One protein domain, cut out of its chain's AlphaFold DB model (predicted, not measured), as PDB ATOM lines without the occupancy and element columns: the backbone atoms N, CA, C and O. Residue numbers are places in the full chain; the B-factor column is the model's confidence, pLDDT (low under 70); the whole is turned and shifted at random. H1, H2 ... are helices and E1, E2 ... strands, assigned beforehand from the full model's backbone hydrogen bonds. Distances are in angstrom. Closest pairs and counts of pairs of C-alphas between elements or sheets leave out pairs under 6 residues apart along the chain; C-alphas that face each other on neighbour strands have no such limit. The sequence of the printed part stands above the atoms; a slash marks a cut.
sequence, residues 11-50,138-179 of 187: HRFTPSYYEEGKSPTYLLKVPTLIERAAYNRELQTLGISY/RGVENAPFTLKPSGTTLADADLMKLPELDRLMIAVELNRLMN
ATOM      1  N   HIS A  11     160.085 127.473 150.185       93.31
ATOM      2  CA  HIS A  11     160.709 126.275 150.710       93.31
ATOM      3  C   HIS A  11     159.668 125.487 151.512       93.31
ATOM      4  O   HIS A  11     159.032 126.016 152.423       93.31
ATOM      5  N   ARG A  12     159.469 124.225 151.137       93.75
ATOM      6  CA  ARG A  12     158.507 123.322 151.770       93.75
ATOM      7  C   ARG A  12     159.237 122.526 152.840       93.75
ATOM      8  O   ARG A  12     160.170 121.800 152.512       93.75
ATOM      9  N   PHE A  13     158.794 122.659 154.081       94.31
ATOM     10  CA  PHE A  13     159.424 122.039 155.238       94.31
ATOM     11  C   PHE A  13     158.410 121.219 156.034       94.31
ATOM     12  O   PHE A  13     157.345 121.722 156.392       94.31
ATOM     13  N   THR A  14     158.763 119.977 156.349       93.62
ATOM     14  CA  THR A  14     158.005 119.102 157.250       93.62
ATOM     15  C   THR A  14     158.969 118.625 158.338       93.62
ATOM     16  O   THR A  14     160.019 118.079 157.989       93.62
ATOM     17  N   PRO A  15     158.670 118.846 159.633       92.44
ATOM     18  CA  PRO A  15     159.523 118.375 160.718       92.44
ATOM     19  C   PRO A  15     159.750 116.862 160.648       92.44
ATOM     20  O   PRO A  15     158.819 116.097 160.408       92.44
ATOM     21  N   SER A  16     160.989 116.429 160.882       89.38
ATOM     22  CA  SER A  16     161.433 115.042 160.673       89.38
ATOM     23  C   SER A  16     160.800 114.010 161.609       89.38
ATOM     24  O   SER A  16     160.874 112.819 161.327       89.38
ATOM     25  N   TYR A  17     160.203 114.443 162.722       89.06
ATOM     26  CA  TYR A  17     159.517 113.549 163.658       89.06
ATOM     27  C   TYR A  17     158.100 113.173 163.210       89.06
ATOM     28  O   TYR A  17     157.481 112.316 163.835       89.06
ATOM     29  N   TYR A  18     157.562 113.804 162.163       87.19
ATOM     30  CA  TYR A  18     156.334 113.327 161.542       87.19
ATOM     31  C   TYR A  18     156.646 112.181 160.575       87.19
ATOM     32  O   TYR A  18     157.562 112.280 159.761       87.19
ATOM     33  N   GLU A  19     155.852 111.111 160.628       77.31
ATOM     34  CA  GLU A  19     155.929 110.017 159.654       77.31
ATOM     35  C   GLU A  19     155.529 110.492 158.242       77.31
ATOM     36  O   GLU A  19     154.836 111.502 158.072       77.31
ATOM     37  N   GLU A  20     155.954 109.766 157.204       65.19
ATOM     38  CA  GLU A  20     155.566 110.062 155.820       65.19
ATOM     39  C   GLU A  20     154.043 109.877 155.634       65.19
ATOM     40  O   GLU A  20     153.509 108.778 155.767       65.19
ATOM     41  N   GLY A  21     153.312 110.962 155.339       69.88
ATOM     42  CA  GLY A  21     151.847 110.942 155.243       69.88
ATOM     43  C   GLY A  21     151.195 112.331 155.199       69.88
ATOM     44  O   GLY A  21     151.761 113.273 154.647       69.88
ATOM     45  N   LYS A  22     149.988 112.475 155.780       69.69
ATOM     46  CA  LYS A  22     149.249 113.757 155.945       69.69
ATOM     47  C   LYS A  22     149.892 114.666 157.008       69.69
ATOM     48  O   LYS A  22     149.210 115.196 157.880       69.69
ATOM     49  N   SER A  23     151.204 114.801 156.952       88.62
ATOM     50  CA  SER A  23     151.999 115.569 157.900       88.62
ATOM     51  C   SER A  23     151.974 117.045 157.506       88.62
ATOM     52  O   SER A  23     151.898 117.350 156.308       88.62
ATOM     53  N   PRO A  24     151.991 117.973 158.479       93.56
ATOM     54  CA  PRO A  24     151.935 119.393 158.179       93.56
ATOM     55  C   PRO A  24     153.158 119.806 157.355       93.56
ATOM     56  O   PRO A  24     154.304 119.516 157.706       93.56
ATOM     57  N   THR A  25     152.908 120.501 156.248       94.56
ATOM     58  CA  THR A  25     153.965 121.044 155.389       94.56
ATOM     59  C   THR A  25     153.946 122.556 155.490       94.56
ATOM     60  O   THR A  25     153.026 123.217 155.008       94.56
ATOM     61  N   TYR A  26     154.971 123.112 156.119       95.31
ATOM     62  CA  TYR A  26     155.154 124.543 156.302       95.31
ATOM     63  C   TYR A  26     155.784 125.168 155.064       95.31
ATOM     64  O   TYR A  26     156.752 124.656 154.502       95.31
ATOM     65  N   LEU A  27     155.221 126.295 154.637       94.69
ATOM     66  CA  LEU A  27     155.681 127.040 153.473       94.69
ATOM     67  C   LEU A  27     156.509 128.232 153.948       94.69
ATOM     68  O   LEU A  27     155.964 129.215 154.459       94.69
ATOM     69  N   LEU A  28     157.824 128.133 153.795       94.75
ATOM     70  CA  LEU A  28     158.796 129.109 154.271       94.75
ATOM     71  C   LEU A  28     159.284 129.971 153.110       94.75
ATOM     72  O   LEU A  28     159.655 129.472 152.049       94.75
ATOM     73  N   LYS A  29     159.315 131.285 153.301       92.88
ATOM     74  CA  LYS A  29     159.992 132.187 152.374       92.88
ATOM     75  C   LYS A  29     161.498 132.122 152.625       92.88
ATOM     76  O   LYS A  29     161.929 132.350 153.751       92.88
ATOM     77  N   VAL A  30     162.284 131.902 151.571       91.94
ATOM     78  CA  VAL A  30     163.747 132.025 151.635       91.94
ATOM     79  C   VAL A  30     164.119 133.501 151.861       91.94
ATOM     80  O   VAL A  30     163.777 134.337 151.017       91.94
ATOM     81  N   PRO A  31     164.786 133.854 152.978       91.44
ATOM     82  CA  PRO A  31     165.108 135.244 153.292       91.44
ATOM     83  C   PRO A  31     166.167 135.818 152.347       91.44
ATOM     84  O   PRO A  31     167.278 135.290 152.250       91.44
ATOM     85  N   THR A  32     165.860 136.947 151.707       90.62
ATOM     86  CA  THR A  32     166.854 137.733 150.953       90.62
ATOM     87  C   THR A  32     167.830 138.456 151.889       90.62
ATOM     88  O   THR A  32     167.540 138.647 153.068       90.62
ATOM     89  N   LEU A  33     168.966 138.944 151.371       89.12
ATOM     90  CA  LEU A  33     169.937 139.718 152.167       89.12
ATOM     91  C   LEU A  33     169.307 140.936 152.868       89.12
ATOM     92  O   LEU A  33     169.588 141.195 154.037       89.12
ATOM     93  N   ILE A  34     168.410 141.652 152.181       91.62
ATOM     94  CA  ILE A  34     167.705 142.813 152.748       91.62
ATOM     95  C   ILE A  34     166.762 142.375 153.872       91.62
ATOM     96  O   ILE A  34     166.681 143.032 154.907       91.62
ATOM     97  N   GLU A  35     166.068 141.253 153.705       92.81
ATOM     98  CA  GLU A  35     165.151 140.745 154.725       92.81
ATOM     99  C   GLU A  35     165.879 140.176 155.942       92.81
ATOM    100  O   GLU A  35     165.377 140.315 157.054       92.81
ATOM    101  N   ARG A  36     167.077 139.608 155.763       92.94
ATOM    102  CA  ARG A  36     167.960 139.232 156.879       92.94
ATOM    103  C   ARG A  36     168.366 140.467 157.689       92.94
ATOM    104  O   ARG A  36     168.309 140.446 158.916       92.94
ATOM    105  N   ALA A  37     168.706 141.571 157.021       92.81
ATOM    106  CA  ALA A  37     168.980 142.839 157.698       92.81
ATOM    107  C   ALA A  37     167.731 143.399 158.407       92.81
ATOM    108  O   ALA A  37     167.832 143.878 159.535       92.81
ATOM    109  N   ALA A  38     166.550 143.297 157.787       94.12
ATOM    110  CA  ALA A  38     165.286 143.699 158.403       94.12
ATOM    111  C   ALA A  38     164.946 142.852 159.640       94.12
ATOM    112  O   ALA A  38     164.522 143.403 160.650       94.12
ATOM    113  N   TYR A  39     165.196 141.542 159.588       94.19
ATOM    114  CA  TYR A  39     165.057 140.634 160.726       94.19
ATOM    115  C   TYR A  39     165.972 141.042 161.883       94.19
ATOM    116  O   TYR A  39     165.506 141.221 163.005       94.19
ATOM    117  N   ASN A  40     167.255 141.292 161.611       92.62
ATOM    118  CA  ASN A  40     168.190 141.755 162.638       92.62
ATOM    119  C   ASN A  40     167.777 143.108 163.234       92.62
ATOM    120  O   ASN A  40     167.878 143.301 164.444       92.62
ATOM    121  N   ARG A  41     167.272 144.030 162.407       94.00
ATOM    122  CA  ARG A  41     166.738 145.310 162.882       94.00
ATOM    123  C   ARG A  41     165.528 145.114 163.796       94.00
ATOM    124  O   ARG A  41     165.459 145.779 164.820       94.00
ATOM    125  N   GLU A  42     164.607 144.218 163.450       94.00
ATOM    126  CA  GLU A  42     163.428 143.906 164.270       94.00
ATOM    127  C   GLU A  42     163.817 143.292 165.624       94.00
ATOM    128  O   GLU A  42     163.248 143.618 166.661       94.00
ATOM    129  N   LEU A  43     164.839 142.434 165.658       93.44
ATOM    130  CA  LEU A  43     165.365 141.933 166.929       93.44
ATOM    131  C   LEU A  43     165.942 143.065 167.791       93.44
ATOM    132  O   LEU A  43     165.706 143.108 168.997       93.44
ATOM    133  N   GLN A  44     166.669 143.999 167.176       92.69
ATOM    134  CA  GLN A  44     167.243 145.146 167.881       92.69
ATOM    135  C   GLN A  44     166.170 146.104 168.413       92.69
ATOM    136  O   GLN A  44     166.312 146.599 169.528       92.69
ATOM    137  N   THR A  45     165.087 146.356 167.668       94.38
ATOM    138  CA  THR A  45     163.980 147.210 168.140       94.38
ATOM    139  C   THR A  45     163.245 146.599 169.329       94.38
ATOM    140  O   THR A  45     162.762 147.337 170.185       94.38
ATOM    141  N   LEU A  46     163.213 145.270 169.423       93.06
ATOM    142  CA  LEU A  46     162.694 144.530 170.575       93.06
ATOM    143  C   LEU A  46     163.686 144.452 171.752       93.06
ATOM    144  O   LEU A  46     163.390 143.808 172.756       93.06
ATOM    145  N   GLY A  47     164.860 145.086 171.643       92.06
ATOM    146  CA  GLY A  47     165.893 145.066 172.681       92.06
ATOM    147  C   GLY A  47     166.558 143.699 172.857       92.06
ATOM    148  O   GLY A  47     167.131 143.421 173.910       92.06
ATOM    149  N   ILE A  48     166.476 142.826 171.850       91.81
ATOM    150  CA  ILE A  48     167.034 141.478 171.930       91.81
ATOM    151  C   ILE A  48     168.544 141.540 171.733       91.81
ATOM    152  O   ILE A  48     169.038 141.781 170.630       91.81
ATOM    153  N   SER A  49     169.275 141.243 172.802       88.50
ATOM    154  CA  SER A  49     170.694 140.901 172.747       88.50
ATOM    155  C   SER A  49     170.856 139.400 172.948       88.50
ATOM    156  O   SER A  49     170.093 138.783 173.687       88.50
ATOM    157  N   TYR A  50     171.833 138.806 172.273       89.12
ATOM    158  CA  TYR A  50     172.184 137.401 172.443       89.12
ATOM    159  C   TYR A  50     173.632 137.348 172.927       89.12
ATOM    160  O   TYR A  50     174.532 137.524 172.099       89.12
ATOM    161  N   ARG A 138     154.720 131.504 155.584       93.56
ATOM    162  CA  ARG A 138     153.710 131.987 154.622       93.56
ATOM    163  C   ARG A 138     152.444 131.157 154.597       93.56
ATOM    164  O   ARG A 138     151.402 131.665 154.198       93.56
ATOM    165  N   GLY A 139     152.517 129.911 155.035       93.31
ATOM    166  CA  GLY A 139     151.373 129.022 155.024       93.31
ATOM    167  C   GLY A 139     151.706 127.661 155.597       93.31
ATOM    168  O   GLY A 139     152.854 127.363 155.928       93.31
ATOM    169  N   VAL A 140     150.667 126.849 155.701       94.94
ATOM    170  CA  VAL A 140     150.751 125.450 156.089       94.94
ATOM    171  C   VAL A 140     149.778 124.661 155.223       94.94
ATOM    172  O   VAL A 140     148.672 125.123 154.937       94.94
ATOM    173  N   GLU A 141     150.201 123.487 154.791       93.94
ATOM    174  CA  GLU A 141     149.376 122.504 154.100       93.94
ATOM    175  C   GLU A 141     149.203 121.278 154.999       93.94
ATOM    176  O   GLU A 141     150.036 121.022 155.867       93.94
ATOM    177  N   ASN A 142     148.127 120.513 154.798       92.12
ATOM    178  CA  ASN A 142     147.819 119.300 155.572       92.12
ATOM    179  C   ASN A 142     147.693 119.508 157.097       92.12
ATOM    180  O   ASN A 142     147.839 118.562 157.862       92.12
ATOM    181  N   ALA A 143     147.379 120.727 157.545       91.12
ATOM    182  CA  ALA A 143     147.124 121.047 158.949       91.12
ATOM    183  C   ALA A 143     145.630 121.336 159.204       91.12
ATOM    184  O   ALA A 143     144.921 121.765 158.290       91.12
ATOM    185  N   PRO A 144     145.135 121.171 160.448       89.25
ATOM    186  CA  PRO A 144     143.744 121.472 160.805       89.25
ATOM    187  C   PRO A 144     143.447 122.980 160.906       89.25
ATOM    188  O   PRO A 144     142.337 123.374 161.262       89.25
ATOM    189  N   PHE A 145     144.425 123.837 160.611       91.19
ATOM    190  CA  PHE A 145     144.306 125.287 160.662       91.19
ATOM    191  C   PHE A 145     144.897 125.934 159.410       91.19
ATOM    192  O   PHE A 145     145.650 125.329 158.653       91.19
ATOM    193  N   THR A 146     144.558 127.205 159.217       90.62
ATOM    194  CA  THR A 146     145.137 128.052 158.173       90.62
ATOM    195  C   THR A 146     145.854 129.232 158.811       90.62
ATOM    196  O   THR A 146     145.420 129.757 159.845       90.62
ATOM    197  N   LEU A 147     146.949 129.637 158.173       91.81
ATOM    198  CA  LEU A 147     147.698 130.844 158.498       91.81
ATOM    199  C   LEU A 147     147.307 131.923 157.490       91.81
ATOM    200  O   LEU A 147     147.196 131.633 156.296       91.81
ATOM    201  N   LYS A 148     147.071 133.149 157.958       85.62
ATOM    202  CA  LYS A 148     146.631 134.259 157.109       85.62
ATOM    203  C   LYS A 148     147.591 135.436 157.286       85.62
ATOM    204  O   LYS A 148     147.302 136.344 158.061       85.62
ATOM    205  N   PRO A 149     148.724 135.447 156.559       82.44
ATOM    206  CA  PRO A 149     149.644 136.575 156.593       82.44
ATOM    207  C   PRO A 149     148.917 137.884 156.277       82.44
ATOM    208  O   PRO A 149     148.217 137.992 155.267       82.44
ATOM    209  N   SER A 150     149.100 138.888 157.128       78.75
ATOM    210  CA  SER A 150     148.645 140.251 156.869       78.75
ATOM    211  C   SER A 150     149.758 140.985 156.129       78.75
ATOM    212  O   SER A 150     150.625 141.616 156.730       78.75
ATOM    213  N   GLY A 151     149.772 140.863 154.802       80.50
ATOM    214  CA  GLY A 151     150.876 141.360 153.983       80.50
ATOM    215  C   GLY A 151     152.100 140.450 154.091       80.50
ATOM    216  O   GLY A 151     152.056 139.303 153.648       80.50
ATOM    217  N   THR A 152     153.207 140.956 154.640       77.94
ATOM    218  CA  THR A 152     154.484 140.225 154.734       77.94
ATOM    219  C   THR A 152     154.705 139.517 156.069       77.94
ATOM    220  O   THR A 152     155.682 138.775 156.190       77.94
ATOM    221  N   THR A 153     153.821 139.717 157.051       88.19
ATOM    222  CA  THR A 153     153.966 139.182 158.409       88.19
ATOM    223  C   THR A 153     152.756 138.361 158.851       88.19
ATOM    224  O   THR A 153     151.616 138.634 158.468       88.19
ATOM    225  N   LEU A 154     152.994 137.336 159.670       91.62
ATOM    226  CA  LEU A 154     151.934 136.649 160.411       91.62
ATOM    227  C   LEU A 154     151.545 137.445 161.658       91.62
ATOM    228  O   LEU A 154     152.388 138.081 162.284       91.62
ATOM    229  N   ALA A 155     150.271 137.389 162.032       91.44
ATOM    230  CA  ALA A 155     149.811 137.926 163.308       91.44
ATOM    231  C   ALA A 155     150.100 136.938 164.450       91.44
ATOM    232  O   ALA A 155     150.145 135.725 164.235       91.44
ATOM    233  N   ASP A 156     150.197 137.433 165.684       90.56
ATOM    234  CA  ASP A 156     150.426 136.577 166.857       90.56
ATOM    235  C   ASP A 156     149.325 135.516 167.023       90.56
ATOM    236  O   ASP A 156     149.616 134.368 167.346       90.56
ATOM    237  N   ALA A 157     148.072 135.850 166.692       91.38
ATOM    238  CA  ALA A 157     146.951 134.906 166.708       91.38
ATOM    239  C   ALA A 157     147.130 133.716 165.743       91.38
ATOM    240  O   ALA A 157     146.568 132.647 165.975       91.38
ATOM    241  N   ASP A 158     147.896 133.883 164.662       93.00
ATOM    242  CA  ASP A 158     148.247 132.786 163.756       93.00
ATOM    243  C   ASP A 158     149.436 131.982 164.284       93.00
ATOM    244  O   ASP A 158     149.426 130.755 164.202       93.00
ATOM    245  N   LEU A 159     150.429 132.649 164.878       92.12
ATOM    246  CA  LEU A 159     151.576 131.980 165.499       92.12
ATOM    247  C   LEU A 159     151.157 131.099 166.683       92.12
ATOM    248  O   LEU A 159     151.750 130.044 166.888       92.12
ATOM    249  N   MET A 160     150.110 131.484 167.419       93.38
ATOM    250  CA  MET A 160     149.533 130.685 168.512       93.38
ATOM    251  C   MET A 160     148.887 129.371 168.047       93.38
ATOM    252  O   MET A 160     148.661 128.488 168.867       93.38
ATOM    253  N   LYS A 161     148.575 129.223 166.753       93.69
ATOM    254  CA  LYS A 161     148.015 127.975 166.202       93.69
ATOM    255  C   LYS A 161     149.086 126.918 165.945       93.69
ATOM    256  O   LYS A 161     148.747 125.757 165.741       93.69
ATOM    257  N   LEU A 162     150.356 127.325 165.896       92.75
ATOM    258  CA  LEU A 162     151.472 126.417 165.680       92.75
ATOM    259  C   LEU A 162     151.738 125.629 166.967       92.75
ATOM    260  O   LEU A 162     151.877 126.252 168.023       92.75
ATOM    261  N   PRO A 163     151.872 124.293 166.898       92.94
ATOM    262  CA  PRO A 163     152.430 123.547 168.012       92.94
ATOM    263  C   PRO A 163     153.832 124.073 168.347       92.94
ATOM    264  O   PRO A 163     154.577 124.517 167.470       92.94
ATOM    265  N   GLU A 164     154.190 124.039 169.627       90.88
ATOM    266  CA  GLU A 164     155.441 124.624 170.114       90.88
ATOM    267  C   GLU A 164     156.677 123.974 169.479       90.88
ATOM    268  O   GLU A 164     157.576 124.676 169.012       90.88
ATOM    269  N   LEU A 165     156.683 122.640 169.391       91.62
ATOM    270  CA  LEU A 165     157.777 121.887 168.787       91.62
ATOM    271  C   LEU A 165     157.911 122.185 167.284       91.62
ATOM    272  O   LEU A 165     159.021 122.349 166.780       91.62
ATOM    273  N   ASP A 166     156.800 122.307 166.560       93.69
ATOM    274  CA  ASP A 166     156.793 122.688 165.146       93.69
ATOM    275  C   ASP A 166     157.356 124.101 164.967       93.69
ATOM    276  O   ASP A 166     158.206 124.316 164.106       93.69
ATOM    277  N   ARG A 167     156.954 125.059 165.815       92.94
ATOM    278  CA  ARG A 167     157.487 126.432 165.793       92.94
ATOM    279  C   ARG A 167     159.000 126.456 166.012       92.94
ATOM    280  O   ARG A 167     159.696 127.169 165.288       92.94
ATOM    281  N   LEU A 168     159.506 125.664 166.959       92.06
ATOM    282  CA  LEU A 168     160.941 125.501 167.193       92.06
ATOM    283  C   LEU A 168     161.647 124.973 165.935       92.06
ATOM    284  O   LEU A 168     162.608 125.584 165.470       92.06
ATOM    285  N   MET A 169     161.149 123.886 165.342       94.44
ATOM    286  CA  MET A 169     161.770 123.278 164.159       94.44
ATOM    287  C   MET A 169     161.718 124.178 162.923       94.44
ATOM    288  O   MET A 169     162.692 124.252 162.177       94.44
ATOM    289  N   ILE A 170     160.615 124.903 162.722       94.50
ATOM    290  CA  ILE A 170     160.498 125.905 161.657       94.50
ATOM    291  C   ILE A 170     161.555 126.989 161.846       94.50
ATOM    292  O   ILE A 170     162.213 127.380 160.886       94.50
ATOM    293  N   ALA A 171     161.741 127.479 163.071       92.44
ATOM    294  CA  ALA A 171     162.737 128.500 163.349       92.44
ATOM    295  C   ALA A 171     164.176 128.000 163.142       92.44
ATOM    296  O   ALA A 171     165.005 128.760 162.642       92.44
ATOM    297  N   VAL A 172     164.468 126.736 163.472       92.06
ATOM    298  CA  VAL A 172     165.758 126.094 163.163       92.06
ATOM    299  C   VAL A 172     165.999 126.076 161.652       92.06
ATOM    300  O   VAL A 172     167.049 126.538 161.199       92.06
ATOM    301  N   GLU A 173     165.018 125.636 160.859       94.12
ATOM    302  CA  GLU A 173     165.152 125.606 159.397       94.12
ATOM    303  C   GLU A 173     165.270 127.019 158.807       94.12
ATOM    304  O   GLU A 173     166.127 127.278 157.962       94.12
ATOM    305  N   LEU A 174     164.489 127.985 159.300       93.94
ATOM    306  CA  LEU A 174     164.622 129.389 158.902       93.94
ATOM    307  C   LEU A 174     166.012 129.946 159.223       93.94
ATOM    308  O   LEU A 174     166.554 130.706 158.425       93.94
ATOM    309  N   ASN A 175     166.610 129.572 160.355       90.94
ATOM    310  CA  ASN A 175     167.961 130.003 160.706       90.94
ATOM    311  C   ASN A 175     168.998 129.451 159.723       90.94
ATOM    312  O   ASN A 175     169.843 130.202 159.234       90.94
ATOM    313  N   ARG A 176     168.856 128.182 159.333       90.19
ATOM    314  CA  ARG A 176     169.676 127.568 158.287       90.19
ATOM    315  C   ARG A 176     169.511 128.263 156.927       90.19
ATOM    316  O   ARG A 176     170.497 128.482 156.232       90.19
ATOM    317  N   LEU A 177     168.295 128.676 156.561       90.25
ATOM    318  CA  LEU A 177     168.045 129.455 155.336       90.25
ATOM    319  C   LEU A 177     168.600 130.893 155.411       90.25
ATOM    320  O   LEU A 177     168.940 131.487 154.383       90.25
ATOM    321  N   MET A 178     168.684 131.479 156.611       88.94
ATOM    322  CA  MET A 178     169.301 132.794 156.845       88.94
ATOM    323  C   MET A 178     170.830 132.738 156.831       88.94
ATOM    324  O   MET A 178     171.459 133.714 156.424       88.94
ATOM    325  N   ASN A 179     171.416 131.616 157.244       84.56
ATOM    326  CA  ASN A 179     172.858 131.411 157.351       84.56
ATOM    327  C   ASN A 179     173.265 130.137 156.596       84.56
ATOM    328  O   ASN A 179     173.612 129.137 157.227       84.56
TER     329      ASN A 179
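What this domain is: This is residues 11 to 50 and 138 to 179 of the 187 residues of an uncharacterized protein of Elstera litoralis (UniProt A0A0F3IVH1). A small three-stranded sheet has the long helix H3 over one face, while H1 reaches away at one end as an arm whose residues 41 to 45, with 46 and 47, stick out. The short H2 lies off the sheet, at the end of a long winding link from E3. The 82 printed residues hold three helices and three strands, along the chain E1 E2 H1 E3 H2 H3; the sheet's order is E1 E2 E3, antiparallel, and the class is mixed. The whole is compact, with a radius of gyration of the C-alphas of 13.5 A, yet only just elongated, spanning 39 by 26 by 21 A.

How they stand to each other: Begin with E1, residues 11 to 13, and E2, residues 25 to 29, an antiparallel hairpin at 147 degrees, where N 11 and O 28 are 2.8 A apart, within hydrogen-bond range. On the other side of E2 look for E3, residues 138 to 141, antiparallel at 163 degrees, with N 27 and O 139 at 2.9 A. H3, residues 164 to 178, is on this sheet at a height of 9.8 A, over E1 and E2, in two layers, a helix on one face of a sheet. The closest C-alphas of E2 and H3 are those of Leu 28 and Leu 174, 7.4 A apart. H1, residues 33 to 45, is not on the sheet and is close to H3 but not clearly touching, with C-alphas of Arg 36 and Met 178 at 6.6 A and a steep tilt of 52 degrees, opposite ways. H2, residues 156 to 159, is not on the sheet and is apart from H1. In H1 and H3 every O i to N i+4 pair is within hydrogen-bond range; H2 is too short for one.

Where its parts are: Find C-alpha 11 at (160.709, 126.275, 150.710), where E1 begins its 6.3 A. E2 covers 13.0 A, H1 18.6 A, E3 10.4 A and H2 4.9 A. From C-alpha 164 at (155.441, 124.624, 170.114), H3 runs 20.9 A to C-alpha 178 at (169.301, 132.794, 156.845).

The domain as a whole: The C-alphas of Gly 21 and Gly 47 are the farthest apart, 40.8 A. Residues 51 to 137 are not printed, and C-alphas 50 and 138 stand 26.2 A apart across the cut. The links E1 to E2 and E3 to H2 are long. Residues 20 to 22 have pLDDT under 70.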